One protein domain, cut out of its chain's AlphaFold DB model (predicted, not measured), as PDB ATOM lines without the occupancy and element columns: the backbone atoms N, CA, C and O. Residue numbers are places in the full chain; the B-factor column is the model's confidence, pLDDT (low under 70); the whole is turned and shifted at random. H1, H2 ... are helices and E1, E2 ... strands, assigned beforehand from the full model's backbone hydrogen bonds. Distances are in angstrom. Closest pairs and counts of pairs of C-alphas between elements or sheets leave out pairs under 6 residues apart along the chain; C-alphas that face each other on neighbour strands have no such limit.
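Overview. This is residues 140 to 238 of the 402 residues of an uncharacterized protein of Parcubacteria group bacterium GW2011_GWF2_43_11 (UniProt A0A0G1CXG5). Three helices pack with H2 in the middle, H1 on one side and H3 on another, and a small three-strand antiparallel sheet sits at the far end from H1, grazed by H2 and H3. H1 and H2 form a helical hairpin, and a long link, residues 196 to 210, loops away from the sheet. The printed part has 99 residues, with three named helices and three named strands that follow along the chain as H1 H2 E1 E2 E3 H3, and the class is mixed, helices and strands. The sheet order is E1 E2 E3, a meander, each strand the antiparallel neighbour of the one before. The whole is compact, with a radius of gyration of the C-alphas of 14.0 A and spans of 39 by 38 by 23 A.

Along the chain. H1, residues 140 to 152, begins at C-alpha 140 (29.371, 1.085, 31.228) and is 18.3 A long. H2, residues 163 to 178, is 22.5 A long. E1 is residues 181 to 185, E2 residues 191 to 195 and E3 residues 211 to 213. H3, residues 219 to 237, is 27.1 A long and ends at C-alpha 237 (19.569, 5.405, 33.436).

Arrangement. H1 touches H2 with residues 146 to 150 alone, closest at the C-alphas of Leu 150 and Lys 166, 6.1 A, at a steep tilt of 41 degrees, opposite ways. H3 touches H2 with residues 225 to 232 alone, closest at the C-alphas of Arg 171 and Ser 225, 5.8 A, the same way at 36 degrees, only just steep. H1 and H3 are near each other. Across the antiparallel neighbour strands E1 and E2, a hairpin, N 183 and O 193 are within hydrogen-bond range at 2.8 A; across the antiparallel neighbour strands E2 and E3, also a hairpin, N 192 and O 212 are within hydrogen-bond range at 2.8 A. Every O i to N i+4 pair is within hydrogen-bond range in H1 and H2, and 13 of 15 in H3.

Size, cuts and confidence. The C-alphas farthest apart are Gly 158 and Gly 207, 41.0 A. The printed part has no cut, and the link E2 to E3 is long. Among the 16 residues with pLDDT under 70 are residues 214 to 223.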
ATOM      1  N   LYS A 140      28.329   1.896  31.877       75.06
ATOM      2  CA  LYS A 140      29.371   1.085  31.228       75.06
ATOM      3  C   LYS A 140      30.751   1.268  31.866       75.06
ATOM      4  O   LYS A 140      31.400   0.271  32.152       75.06
ATOM      5  N   GLU A 141      31.167   2.499  32.157       76.75
ATOM      6  CA  GLU A 141      32.443   2.766  32.843       76.75
ATOM      7  C   GLU A 141      32.443   2.172  34.265       76.75
ATOM      8  O   GLU A 141      33.440   1.612  34.720       76.75
ATOM      9  N   VAL A 142      31.296   2.188  34.953       80.12
ATOM     10  CA  VAL A 142      31.141   1.515  36.255       80.12
ATOM     11  C   VAL A 142      31.276  -0.012  36.126       80.12
ATOM     12  O   VAL A 142      31.915  -0.645  36.968       80.12
ATOM     13  N   GLN A 143      30.731  -0.612  35.062       81.00
ATOM     14  CA  GLN A 143      30.901  -2.043  34.774       81.00
ATOM     15  C   GLN A 143      32.350  -2.409  34.423       81.00
ATOM     16  O   GLN A 143      32.828  -3.459  34.854       81.00
ATOM     17  N   GLU A 144      33.057  -1.554  33.685       85.00
ATOM     18  CA  GLU A 144      34.471  -1.751  33.351       85.00
ATOM     19  C   GLU A 144      35.353  -1.721  34.606       85.00
ATOM     20  O   GLU A 144      36.173  -2.620  34.796       85.00
ATOM     21  N   ARG A 145      35.123  -0.773  35.527       86.94
ATOM     22  CA  ARG A 145      35.838  -0.726  36.819       86.94
ATOM     23  C   ARG A 145      35.560  -1.946  37.688       86.94
ATOM     24  O   ARG A 145      36.476  -2.466  38.325       86.94
ATOM     25  N   LEU A 146      34.319  -2.435  37.701       87.38
ATOM     26  CA  LEU A 146      33.997  -3.686  38.383       87.38
ATOM     27  C   LEU A 146      34.784  -4.855  37.774       87.38
ATOM     28  O   LEU A 146      35.381  -5.633  38.514       87.38
ATOM     29  N   ALA A 147      34.814  -4.977  36.444       85.94
ATOM     30  CA  ALA A 147      35.552  -6.043  35.767       85.94
ATOM     31  C   ALA A 147      37.054  -5.988  36.091       85.94
ATOM     32  O   ALA A 147      37.648  -7.011  36.434       85.94
ATOM     33  N   GLU A 148      37.645  -4.793  36.072       87.56
ATOM     34  CA  GLU A 148      39.046  -4.583  36.434       87.56
ATOM     35  C   GLU A 148      39.321  -4.932  37.906       87.56
ATOM     36  O   GLU A 148      40.305  -5.612  38.212       87.56
ATOM     37  N   ARG A 149      38.431  -4.538  38.829       85.56
ATOM     38  CA  ARG A 149      38.540  -4.871  40.259       85.56
ATOM     39  C   ARG A 149      38.451  -6.375  40.500       85.56
ATOM     40  O   ARG A 149      39.204  -6.901  41.317       85.56
ATOM     41  N   LEU A 150      37.584  -7.082  39.779       87.06
ATOM     42  CA  LEU A 150      37.458  -8.537  39.888       87.06
ATOM     43  C   LEU A 150      38.653  -9.285  39.280       87.06
ATOM     44  O   LEU A 150      39.040 -10.327  39.809       87.06
ATOM     45  N   ASP A 151      39.251  -8.769  38.204       83.25
ATOM     46  CA  ASP A 151      40.422  -9.383  37.563       83.25
ATOM     47  C   ASP A 151      41.712  -9.178  38.380       83.25
ATOM     48  O   ASP A 151      42.513 -10.103  38.577       83.25
ATOM     49  N   LYS A 152      41.882  -7.975  38.944       85.31
ATOM     50  CA  LYS A 152      43.007  -7.635  39.831       85.31
ATOM     51  C   LYS A 152      42.830  -8.150  41.255       85.31
ATOM     52  O   LYS A 152      43.826  -8.341  41.951       85.31
ATOM     53  N   GLY A 153      41.596  -8.407  41.678       79.50
ATOM     54  CA  GLY A 153      41.270  -8.876  43.016       79.50
ATOM     55  C   GLY A 153      42.016 -10.157  43.382       79.50
ATOM     56  O   GLY A 153      42.147 -11.094  42.582       79.50
ATOM     57  N   ARG A 154      42.530 -10.200  44.608       78.50
ATOM     58  CA  ARG A 154      43.190 -11.368  45.190       78.50
ATOM     59  C   ARG A 154      42.620 -11.633  46.576       78.50
ATOM     60  O   ARG A 154      42.209 -10.701  47.264       78.50
ATOM     61  N   THR A 155      42.589 -12.898  46.980       74.38
ATOM     62  CA  THR A 155      42.299 -13.262  48.372       74.38
ATOM     63  C   THR A 155      43.451 -12.818  49.279       74.38
ATOM     64  O   THR A 155      44.528 -12.462  48.800       74.38
ATOM     65  N   PHE A 156      43.260 -12.879  50.600       65.25
ATOM     66  CA  PHE A 156      44.325 -12.590  51.573       65.25
ATOM     67  C   PHE A 156      45.578 -13.465  51.366       65.25
ATOM     68  O   PHE A 156      46.695 -13.027  51.610       65.25
ATOM     69  N   GLU A 157      45.399 -14.676  50.833       72.44
ATOM     70  CA  GLU A 157      46.483 -15.601  50.476       72.44
ATOM     71  C   GLU A 157      47.127 -15.299  49.106       72.44
ATOM     72  O   GLU A 157      47.915 -16.096  48.602       72.44
ATOM     73  N   GLY A 158      46.757 -14.195  48.448       75.00
ATOM     74  CA  GLY A 158      47.276 -13.804  47.134       75.00
ATOM     75  C   GLY A 158      46.740 -14.629  45.957       75.00
ATOM     76  O   GLY A 158      47.217 -14.475  44.831       75.00
ATOM     77  N   LYS A 159      45.742 -15.495  46.175       78.56
ATOM     78  CA  LYS A 159      45.127 -16.315  45.116       78.56
ATOM     79  C   LYS A 159      44.106 -15.504  44.321       78.56
ATOM     80  O   LYS A 159      43.554 -14.524  44.819       78.56
ATOM     81  N   LYS A 160      43.831 -15.916  43.078       82.81
ATOM     82  CA  LYS A 160      42.704 -15.368  42.301       82.81
ATOM     83  C   LYS A 160      41.397 -15.598  43.063       82.81
ATOM     84  O   LYS A 160      41.229 -16.644  43.686       82.81
ATOM     85  N   LEU A 161      40.493 -14.626  42.989       82.62
ATOM     86  CA  LEU A 161      39.177 -14.718  43.617       82.62
ATOM     87  C   LEU A 161      38.404 -15.919  43.059       82.62
ATOM     88  O   LEU A 161      38.288 -16.070  41.837       82.62
ATOM     89  N   SER A 162      37.861 -16.747  43.953       82.31
ATOM     90  CA  SER A 162      36.864 -17.753  43.581       82.31
ATOM     91  C   SER A 162      35.573 -17.073  43.117       82.31
ATOM     92  O   SER A 162      35.374 -15.878  43.339       82.31
ATOM     93  N   ASP A 163      34.655 -17.814  42.498       79.81
ATOM     94  CA  ASP A 163      33.367 -17.242  42.079       79.81
ATOM     95  C   ASP A 163      32.557 -16.699  43.268       79.81
ATOM     96  O   ASP A 163      31.893 -15.667  43.152       79.81
ATOM     97  N   SER A 164      32.673 -17.334  44.438       75.62
ATOM     98  CA  SER A 164      32.075 -16.848  45.684       75.62
ATOM     99  C   SER A 164      32.718 -15.543  46.160       75.62
ATOM    100  O   SER A 164      32.007 -14.611  46.536       75.62
ATOM    101  N   ASP A 165      34.045 -15.424  46.079       78.31
ATOM    102  CA  ASP A 165      34.748 -14.197  46.473       78.31
ATOM    103  C   ASP A 165      34.461 -13.045  45.504       78.31
ATOM    104  O   ASP A 165      34.216 -11.918  45.935       78.31
ATOM    105  N   LYS A 166      34.412 -13.326  44.194       81.38
ATOM    106  CA  LYS A 166      34.009 -12.346  43.171       81.38
ATOM    107  C   LYS A 166      32.608 -11.819  43.435       81.38
ATOM    108  O   LYS A 166      32.350 -10.633  43.240       81.38
ATOM    109  N   PHE A 167      31.703 -12.679  43.886       78.31
ATOM    110  CA  PHE A 167      30.347 -12.278  44.223       78.31
ATOM    111  C   PHE A 167      30.309 -11.324  45.425       78.31
ATOM    112  O   PHE A 167      29.655 -10.280  45.371       78.31
ATOM    113  N   ILE A 168      31.044 -11.651  46.492       79.06
ATOM    114  CA  ILE A 168      31.163 -10.789  47.675       79.06
ATOM    115  C   ILE A 168      31.766  -9.435  47.287       79.06
ATOM    116  O   ILE A 168      31.254  -8.396  47.708       79.06
ATOM    117  N   GLU A 169      32.813  -9.441  46.466       83.38
ATOM    118  CA  GLU A 169      33.489  -8.225  46.016       83.38
ATOM    119  C   GLU A 169      32.598  -7.377  45.100       83.38
ATOM    120  O   GLU A 169      32.540  -6.159  45.248       83.38
ATOM    121  N   THR A 170      31.806  -8.017  44.235       85.00
ATOM    122  CA  THR A 170      30.795  -7.345  43.405       85.00
ATOM    123  C   THR A 170      29.740  -6.649  44.261       85.00
ATOM    124  O   THR A 170      29.392  -5.496  44.010       85.00
ATOM    125  N   ARG A 171      29.241  -7.320  45.306       85.06
ATOM    126  CA  ARG A 171      28.272  -6.727  46.238       85.06
ATOM    127  C   ARG A 171      28.861  -5.520  46.963       85.06
ATOM    128  O   ARG A 171      28.185  -4.502  47.065       85.06
ATOM    129  N   LYS A 172      30.095  -5.632  47.467       83.06
ATOM    130  CA  LYS A 172      30.791  -4.513  48.122       83.06
ATOM    131  C   LYS A 172      30.933  -3.329  47.175       83.06
ATOM    132  O   LYS A 172      30.543  -2.229  47.540       83.06
ATOM    133  N   PHE A 173      31.385  -3.584  45.950       86.94
ATOM    134  CA  PHE A 173      31.510  -2.564  44.918       86.94
ATOM    135  C   PHE A 173      30.178  -1.842  44.666       86.94
ATOM    136  O   PHE A 173      30.125  -0.620  44.721       86.94
ATOM    137  N   TYR A 174      29.071  -2.567  44.471       86.81
ATOM    138  CA  TYR A 174      27.774  -1.914  44.257       86.81
ATOM    139  C   TYR A 174      27.282  -1.114  45.466       86.81
ATOM    140  O   TYR A 174      26.667  -0.068  45.280       86.81
ATOM    141  N   LEU A 175      27.533  -1.582  46.692       84.44
ATOM    142  CA  LEU A 175      27.196  -0.826  47.901       84.44
ATOM    143  C   LEU A 175      28.000   0.477  47.986       84.44
ATOM    144  O   LEU A 175      27.415   1.520  48.265       84.44
ATOM    145  N   GLU A 176      29.302   0.426  47.685       84.00
ATOM    146  CA  GLU A 176      30.191   1.594  47.633       84.00
ATOM    147  C   GLU A 176      29.702   2.621  46.592       84.00
ATOM    148  O   GLU A 176      29.510   3.787  46.928       84.00
ATOM    149  N   GLU A 177      29.398   2.188  45.365       84.00
ATOM    150  CA  GLU A 177      28.914   3.068  44.284       84.00
ATOM    151  C   GLU A 177      27.526   3.677  44.562       84.00
ATOM    152  O   GLU A 177      27.183   4.774  44.098       84.00
ATOM    153  N   LEU A 178      26.695   2.972  45.332       81.00
ATOM    154  CA  LEU A 178      25.388   3.452  45.777       81.00
ATOM    155  C   LEU A 178      25.454   4.302  47.052       81.00
ATOM    156  O   LEU A 178      24.429   4.856  47.428       81.00
ATOM    157  N   GLY A 179      26.615   4.412  47.708       81.19
ATOM    158  CA  GLY A 179      26.744   5.095  49.000       81.19
ATOM    159  C   GLY A 179      26.003   4.388  50.141       81.19
ATOM    160  O   GLY A 179      25.670   5.001  51.154       81.19
ATOM    161  N   TYR A 180      25.705   3.099  49.975       86.00
ATOM    162  CA  TYR A 180      24.974   2.308  50.955       86.00
ATOM    163  C   TYR A 180      25.925   1.735  51.998       86.00
ATOM    164  O   TYR A 180      27.063   1.363  51.709       86.00
ATOM    165  N   SER A 181      25.434   1.618  53.228       82.56
ATOM    166  CA  SER A 181      26.185   1.031  54.335       82.56
ATOM    167  C   SER A 181      25.545  -0.266  54.814       82.56
ATOM    168  O   SER A 181      24.407  -0.591  54.479       82.56
ATOM    169  N   VAL A 182      26.303  -1.054  55.574       84.56
ATOM    170  CA  VAL A 182      25.856  -2.354  56.074       84.56
ATOM    171  C   VAL A 182      25.874  -2.350  57.594       84.56
ATOM    172  O   VAL A 182      26.883  -2.013  58.213       84.56
ATOM    173  N   LYS A 183      24.767  -2.779  58.199       81.69
ATOM    174  CA  LYS A 183      24.642  -2.989  59.640       81.69
ATOM    175  C   LYS A 183      24.530  -4.475  59.944       81.69
ATOM    176  O   LYS A 183      23.519  -5.109  59.650       81.69
ATOM    177  N   TYR A 184      25.558  -5.025  60.574       80.88
ATOM    178  CA  TYR A 184      25.564  -6.422  60.992       80.88
ATOM    179  C   TYR A 184      24.664  -6.644  62.217       80.88
ATOM    180  O   TYR A 184      24.644  -5.834  63.147       80.88
ATOM    181  N   LYS A 185      23.889  -7.729  62.201       73.81
ATOM    182  CA  LYS A 185      22.900  -8.115  63.216       73.81
ATOM    183  C   LYS A 185      22.864  -9.640  63.377       73.81
ATOM    184  O   LYS A 185      23.370 -10.373  62.533       73.81
ATOM    185  N   GLY A 186      22.211 -10.109  64.440       68.38
ATOM    186  CA  GLY A 186      22.035 -11.536  64.721       68.38
ATOM    187  C   GLY A 186      23.122 -12.127  65.619       68.38
ATOM    188  O   GLY A 186      24.056 -11.439  66.044       68.38
ATOM    189  N   VAL A 187      22.960 -13.403  65.966       57.81
ATOM    190  CA  VAL A 187      23.892 -14.121  66.844       57.81
ATOM    191  C   VAL A 187      25.153 -14.412  66.033       57.81
ATOM    192  O   VAL A 187      25.067 -15.013  64.970       57.81
ATOM    193  N   LEU A 188      26.314 -13.962  66.522       66.69
ATOM    194  CA  LEU A 188      27.600 -13.989  65.801       66.69
ATOM    195  C   LEU A 188      27.663 -13.098  64.548       66.69
ATOM    196  O   LEU A 188      28.491 -13.343  63.674       66.69
ATOM    197  N   LEU A 189      26.832 -12.049  64.460       70.75
ATOM    198  CA  LEU A 189      26.826 -11.126  63.313       70.75
ATOM    199  C   LEU A 189      26.556 -11.850  61.983       70.75
ATOM    200  O   LEU A 189      27.087 -11.463  60.943       70.75
ATOM    201  N   ASP A 190      25.750 -12.915  62.022       74.38
ATOM    202  CA  ASP A 190      25.461 -13.817  60.903       74.38
ATOM    203  C   ASP A 190      24.573 -13.191  59.814       74.38
ATOM    204  O   ASP A 190      24.477 -13.728  58.703       74.38
ATOM    205  N   LYS A 191      23.950 -12.046  60.111       78.81
ATOM    206  CA  LYS A 191      23.112 -11.275  59.192       78.81
ATOM    207  C   LYS A 191      23.608  -9.846  59.032       78.81
ATOM    208  O   LYS A 191      24.248  -9.271  59.907       78.81
ATOM    209  N   ALA A 192      23.271  -9.254  57.901       81.19
ATOM    210  CA  ALA A 192      23.679  -7.928  57.495       81.19
ATOM    211  C   ALA A 192      22.489  -7.215  56.851       81.19
ATOM    212  O   ALA A 192      21.936  -7.696  55.868       81.19
ATOM    213  N   GLU A 193      22.088  -6.087  57.422       86.69
ATOM    214  CA  GLU A 193      21.055  -5.196  56.895       86.69
ATOM    215  C   GLU A 193      21.702  -4.103  56.042       86.69
ATOM    216  O   GLU A 193      22.736  -3.555  56.426       86.69
ATOM    217  N   ILE A 194      21.089  -3.769  54.907       86.06
ATOM    218  CA  ILE A 194      21.550  -2.676  54.044       86.06
ATOM    219  C   ILE A 194      20.838  -1.374  54.434       86.06
ATOM    220  O   ILE A 194      19.607  -1.326  54.527       86.06
ATOM    221  N   LEU A 195      21.624  -0.318  54.634       83.06
ATOM    222  CA  LEU A 195      21.175   1.038  54.925       83.06
ATOM    223  C   LEU A 195      21.468   1.958  53.732       83.06
ATOM    224  O   LEU A 195      22.524   1.845  53.106       83.06
ATOM    225  N   ASP A 196      20.548   2.873  53.440       83.75
ATOM    226  CA  ASP A 196      20.727   3.910  52.422       83.75
ATOM    227  C   ASP A 196      21.755   4.984  52.840       83.75
ATOM    228  O   ASP A 196      22.308   4.953  53.943       83.75
ATOM    229  N   GLU A 197      21.996   5.963  51.961       79.25
ATOM    230  CA  GLU A 197      22.911   7.094  52.204       79.25
ATOM    231  C   GLU A 197      22.528   7.919  53.453       79.25
ATOM    232  O   GLU A 197      23.371   8.570  54.065       79.25
ATOM    233  N   SER A 198      21.253   7.888  53.857       76.56
ATOM    234  CA  SER A 198      20.731   8.569  55.050       76.56
ATOM    235  C   SER A 198      20.745   7.685  56.305       76.56
ATOM    236  O   SER A 198      20.257   8.105  57.357       76.56
ATOM    237  N   GLY A 199      21.269   6.459  56.215       76.25
ATOM    238  CA  GLY A 199      21.326   5.498  57.314       76.25
ATOM    239  C   GLY A 199      19.999   4.795  57.623       76.25
ATOM    240  O   GLY A 199      19.869   4.199  58.696       76.25
ATOM    241  N   LYS A 200      19.005   4.851  56.728       83.62
ATOM    242  CA  LYS A 200      17.713   4.164  56.889       83.62
ATOM    243  C   LYS A 200      17.731   2.791  56.226       83.62
ATOM    244  O   LYS A 200      18.312   2.609  55.162       83.62
ATOM    245  N   SER A 201      17.047   1.828  56.838       84.56
ATOM    246  CA  SER A 201      16.925   0.472  56.303       84.56
ATOM    247  C   SER A 201      16.208   0.455  54.959       84.56
ATOM    248  O   SER A 201      15.085   0.950  54.836       84.56
ATOM    249  N   ILE A 202      16.827  -0.181  53.967       82.81
ATOM    250  CA  ILE A 202      16.193  -0.416  52.672       82.81
ATOM    251  C   ILE A 202      15.151  -1.519  52.844       82.81
ATOM    252  O   ILE A 202      15.465  -2.598  53.341       82.81
ATOM    253  N   LEU A 203      13.910  -1.256  52.441       79.88
ATOM    254  CA  LEU A 203      12.813  -2.217  52.549       79.88
ATOM    255  C   LEU A 203      12.645  -3.000  51.242       79.88
ATOM    256  O   LEU A 203      12.788  -2.448  50.152       79.88
ATOM    257  N   ASN A 204      12.320  -4.285  51.356       74.38
ATOM    258  CA  ASN A 204      11.879  -5.109  50.233       74.38
ATOM    259  C   ASN A 204      10.383  -4.894  49.932       74.38
ATOM    260  O   ASN A 204       9.667  -4.264  50.710       74.38
ATOM    261  N   ASP A 205       9.887  -5.500  48.851       70.38
ATOM    262  CA  ASP A 205       8.476  -5.414  48.419       70.38
ATOM    263  C   ASP A 205       7.466  -5.908  49.473       70.38
ATOM    264  O   ASP A 205       6.270  -5.652  49.380       70.38
ATOM    265  N   LYS A 206       7.943  -6.624  50.499       71.12
ATOM    266  CA  LYS A 206       7.150  -7.113  51.635       71.12
ATOM    267  C   LYS A 206       7.246  -6.196  52.862       71.12
ATOM    268  O   LYS A 206       6.838  -6.606  53.948       71.12
ATOM    269  N   GLY A 207       7.825  -5.001  52.725       71.44
ATOM    270  CA  GLY A 207       7.993  -4.024  53.803       71.44
ATOM    271  C   GLY A 207       8.985  -4.442  54.894       71.44
ATOM    272  O   GLY A 207       8.981  -3.857  55.973       71.44
ATOM    273  N   LYS A 208       9.821  -5.461  54.651       78.00
ATOM    274  CA  LYS A 208      10.861  -5.913  55.590       78.00
ATOM    275  C   LYS A 208      12.219  -5.361  55.183       78.00
ATOM    276  O   LYS A 208      12.489  -5.251  53.989       78.00
ATOM    277  N   SER A 209      13.086  -5.095  56.160       80.62
ATOM    278  CA  SER A 209      14.481  -4.735  55.904       80.62
ATOM    279  C   SER A 209      15.159  -5.747  54.981       80.62
ATOM    280  O   SER A 209      14.986  -6.961  55.121       80.62
ATOM    281  N   LEU A 210      15.927  -5.236  54.024       81.94
ATOM    282  CA  LEU A 210      16.717  -6.033  53.107       81.94
ATOM    283  C   LEU A 210      17.955  -6.551  53.847       81.94
ATOM    284  O   LEU A 210      18.860  -5.787  54.188       81.94
ATOM    285  N   GLU A 211      17.968  -7.857  54.106       81.12
ATOM    286  CA  GLU A 211      19.010  -8.534  54.877       81.12
ATOM    287  C   GLU A 211      19.684  -9.647  54.060       81.12
ATOM    288  O   GLU A 211      19.016 -10.400  53.349       81.12
ATOM    289  N   PHE A 212      21.002  -9.799  54.212       78.31
ATOM    290  CA  PHE A 212      21.788 -10.930  53.705       78.31
ATOM    291  C   PHE A 212      22.563 -11.628  54.820       78.31
ATOM    292  O   PHE A 212      22.709 -11.094  55.914       78.31
ATOM    293  N   LYS A 213      23.070 -12.835  54.547       72.75
ATOM    294  CA  LYS A 213      23.980 -13.527  55.466       72.75
ATOM    295  C   LYS A 213      25.409 -13.039  55.255       72.75
ATOM    296  O   LYS A 213      25.860 -12.927  54.126       72.75
ATOM    297  N   SER A 214      26.137 -12.777  56.329       68.25
ATOM    298  CA  SER A 214      27.499 -12.225  56.268       68.25
ATOM    299  C   SER A 214      28.564 -13.238  55.828       68.25
ATOM    300  O   SER A 214      29.556 -12.835  55.224       68.25
ATOM    301  N   PHE A 215      28.355 -14.535  56.091       59.38
ATOM    302  CA  PHE A 215      29.392 -15.571  55.948       59.38
ATOM    303  C   PHE A 215      29.089 -16.686  54.931       59.38
ATOM    304  O   PHE A 215      29.943 -17.540  54.718       59.38
ATOM    305  N   TYR A 216      27.904 -16.719  54.304       57.41
ATOM    306  CA  TYR A 216      27.511 -17.837  53.432       57.41
ATOM    307  C   TYR A 216      26.781 -17.393  52.169       57.41
ATOM    308  O   TYR A 216      25.721 -16.770  52.248       57.41
ATOM    309  N   PHE A 217      27.282 -17.863  51.023       57.56
ATOM    310  CA  PHE A 217      26.595 -17.750  49.744       57.56
ATOM    311  C   PHE A 217      25.365 -18.659  49.696       57.56
ATOM    312  O   PHE A 217      25.453 -19.874  49.878       57.56
ATOM    313  N   ASN A 218      24.196 -18.076  49.442       58.56
ATOM    314  CA  ASN A 218      22.962 -18.813  49.191       58.56
ATOM    315  C   ASN A 218      22.172 -18.176  48.035       58.56
ATOM    316  O   ASN A 218      22.491 -17.090  47.558       58.56
ATOM    317  N   LYS A 219      21.104 -18.846  47.577       56.19
ATOM    318  CA  LYS A 219      20.260 -18.360  46.466       56.19
ATOM    319  C   LYS A 219      19.671 -16.959  46.713       56.19
ATOM    320  O   LYS A 219      19.409 -16.241  45.754       56.19
ATOM    321  N   THR A 220      19.489 -16.564  47.972       57.28
ATOM    322  CA  THR A 220      18.995 -15.242  48.383       57.28
ATOM    323  C   THR A 220      20.044 -14.138  48.226       57.28
ATOM    324  O   THR A 220      19.684 -12.981  48.024       57.28
ATOM    325  N   GLU A 221      21.339 -14.456  48.227       58.22
ATOM    326  CA  GLU A 221      22.372 -13.458  47.940       58.22
ATOM    327  C   GLU A 221      22.324 -12.983  46.484       58.22
ATOM    328  O   GLU A 221      22.476 -11.787  46.235       58.22
ATOM    329  N   LYS A 222      22.015 -13.877  45.529       61.72
ATOM    330  CA  LYS A 222      21.847 -13.515  44.109       61.72
ATOM    331  C   LYS A 222      20.782 -12.430  43.922       61.72
ATOM    332  O   LYS A 222      21.045 -11.446  43.242       61.72
ATOM    333  N   SER A 223      19.655 -12.537  44.633       68.94
ATOM    334  CA  SER A 223      18.605 -11.508  44.593       68.94
ATOM    335  C   SER A 223      19.051 -10.141  45.115       68.94
ATOM    336  O   SER A 223      18.520  -9.125  44.682       68.94
ATOM    337  N   ILE A 224      20.042 -10.089  46.009       79.94
ATOM    338  CA  ILE A 224      20.541  -8.825  46.563       79.94
ATOM    339  C   ILE A 224      21.522  -8.166  45.605       79.94
ATOM    340  O   ILE A 224      21.433  -6.962  45.388       79.94
ATOM    341  N   SER A 225      22.404  -8.936  44.971       79.06
ATOM    342  CA  SER A 225      23.258  -8.400  43.906       79.06
ATOM    343  C   SER A 225      22.439  -7.928  42.703       79.06
ATOM    344  O   SER A 225      22.750  -6.876  42.153       79.06
ATOM    345  N   ASP A 226      21.368  -8.639  42.337       82.12
ATOM    346  CA  ASP A 226      20.446  -8.208  41.278       82.12
ATOM    347  C   ASP A 226      19.702  -6.918  41.670       82.12
ATOM    348  O   ASP A 226      19.612  -5.992  40.863       82.12
ATOM    349  N   PHE A 227      19.251  -6.805  42.926       84.56
ATOM    350  CA  PHE A 227      18.655  -5.576  43.461       84.56
ATOM    351  C   PHE A 227      19.628  -4.390  43.410       84.56
ATOM    352  O   PHE A 227      19.281  -3.329  42.896       84.56
ATOM    353  N   LEU A 228      20.854  -4.564  43.913       86.62
ATOM    354  CA  LEU A 228      21.874  -3.513  43.922       86.62
ATOM    355  C   LEU A 228      22.259  -3.106  42.498       86.62
ATOM    356  O   LEU A 228      22.359  -1.918  42.203       86.62
ATOM    357  N   LYS A 229      22.397  -4.076  41.588       86.06
ATOM    358  CA  LYS A 229      22.642  -3.815  40.170       86.06
ATOM    359  C   LYS A 229      21.504  -3.005  39.545       86.06
ATOM    360  O   LYS A 229      21.784  -2.044  38.835       86.06
ATOM    361  N   GLY A 230      20.250  -3.361  39.829       83.44
ATOM    362  CA  GLY A 230      19.071  -2.628  39.368       83.44
ATOM    363  C   GLY A 230      19.027  -1.195  39.900       83.44
ATOM    364  O   GLY A 230      18.835  -0.266  39.125       83.44
ATOM    365  N   ARG A 231      19.309  -0.989  41.194       82.12
ATOM    366  CA  ARG A 231      19.403   0.353  41.799       82.12
ATOM    367  C   ARG A 231      20.513   1.199  41.196       82.12
ATOM    368  O   ARG A 231      20.322   2.389  40.964       82.12
ATOM    369  N   LEU A 232      21.658   0.584  40.924       83.06
ATOM    370  CA  LEU A 232      22.770   1.253  40.265       83.06
ATOM    371  C   LEU A 232      22.370   1.655  38.845       83.06
ATOM    372  O   LEU A 232      22.534   2.808  38.467       83.06
ATOM    373  N   GLN A 233      21.748   0.751  38.092       82.69
ATOM    374  CA  GLN A 233      21.236   1.050  36.760       82.69
ATOM    375  C   GLN A 233      20.183   2.172  36.789       82.69
ATOM    376  O   GLN A 233      20.278   3.100  35.998       82.69
ATOM    377  N   GLU A 234      19.245   2.173  37.740       78.81
ATOM    378  CA  GLU A 234      18.276   3.265  37.936       78.81
ATOM    379  C   GLU A 234      18.949   4.613  38.241       78.81
ATOM    380  O   GLU A 234      18.516   5.641  37.714       78.81
ATOM    381  N   LYS A 235      20.013   4.612  39.056       73.94
ATOM    382  CA  LYS A 235      20.805   5.808  39.393       73.94
ATOM    383  C   LYS A 235      21.440   6.442  38.149       73.94
ATOM    384  O   LYS A 235      21.546   7.664  38.093       73.94
ATOM    385  N   PHE A 236      21.814   5.637  37.151       70.56
ATOM    386  CA  PHE A 236      22.469   6.111  35.923       70.56
ATOM    387  C   PHE A 236      21.532   6.262  34.710       70.56
ATOM    388  O   PHE A 236      21.777   7.116  33.862       70.56
ATOM    389  N   GLU A 237      20.460   5.473  34.611       65.94
ATOM    390  CA  GLU A 237      19.569   5.405  33.436       65.94
ATOM    391  C   GLU A 237      18.175   6.016  33.664       65.94
ATOM    392  O   GLU A 237      17.383   6.044  32.728       65.94
ATOM    393  N   GLY A 238      17.873   6.484  34.885       47.03
ATOM    394  CA  GLY A 238      16.601   7.055  35.360       47.03
ATOM    395  C   GLY A 238      15.425   7.092  34.373       47.03
ATOM    396  O   GLY A 238      15.379   8.010  33.576       47.03
TER     397      GLY A 238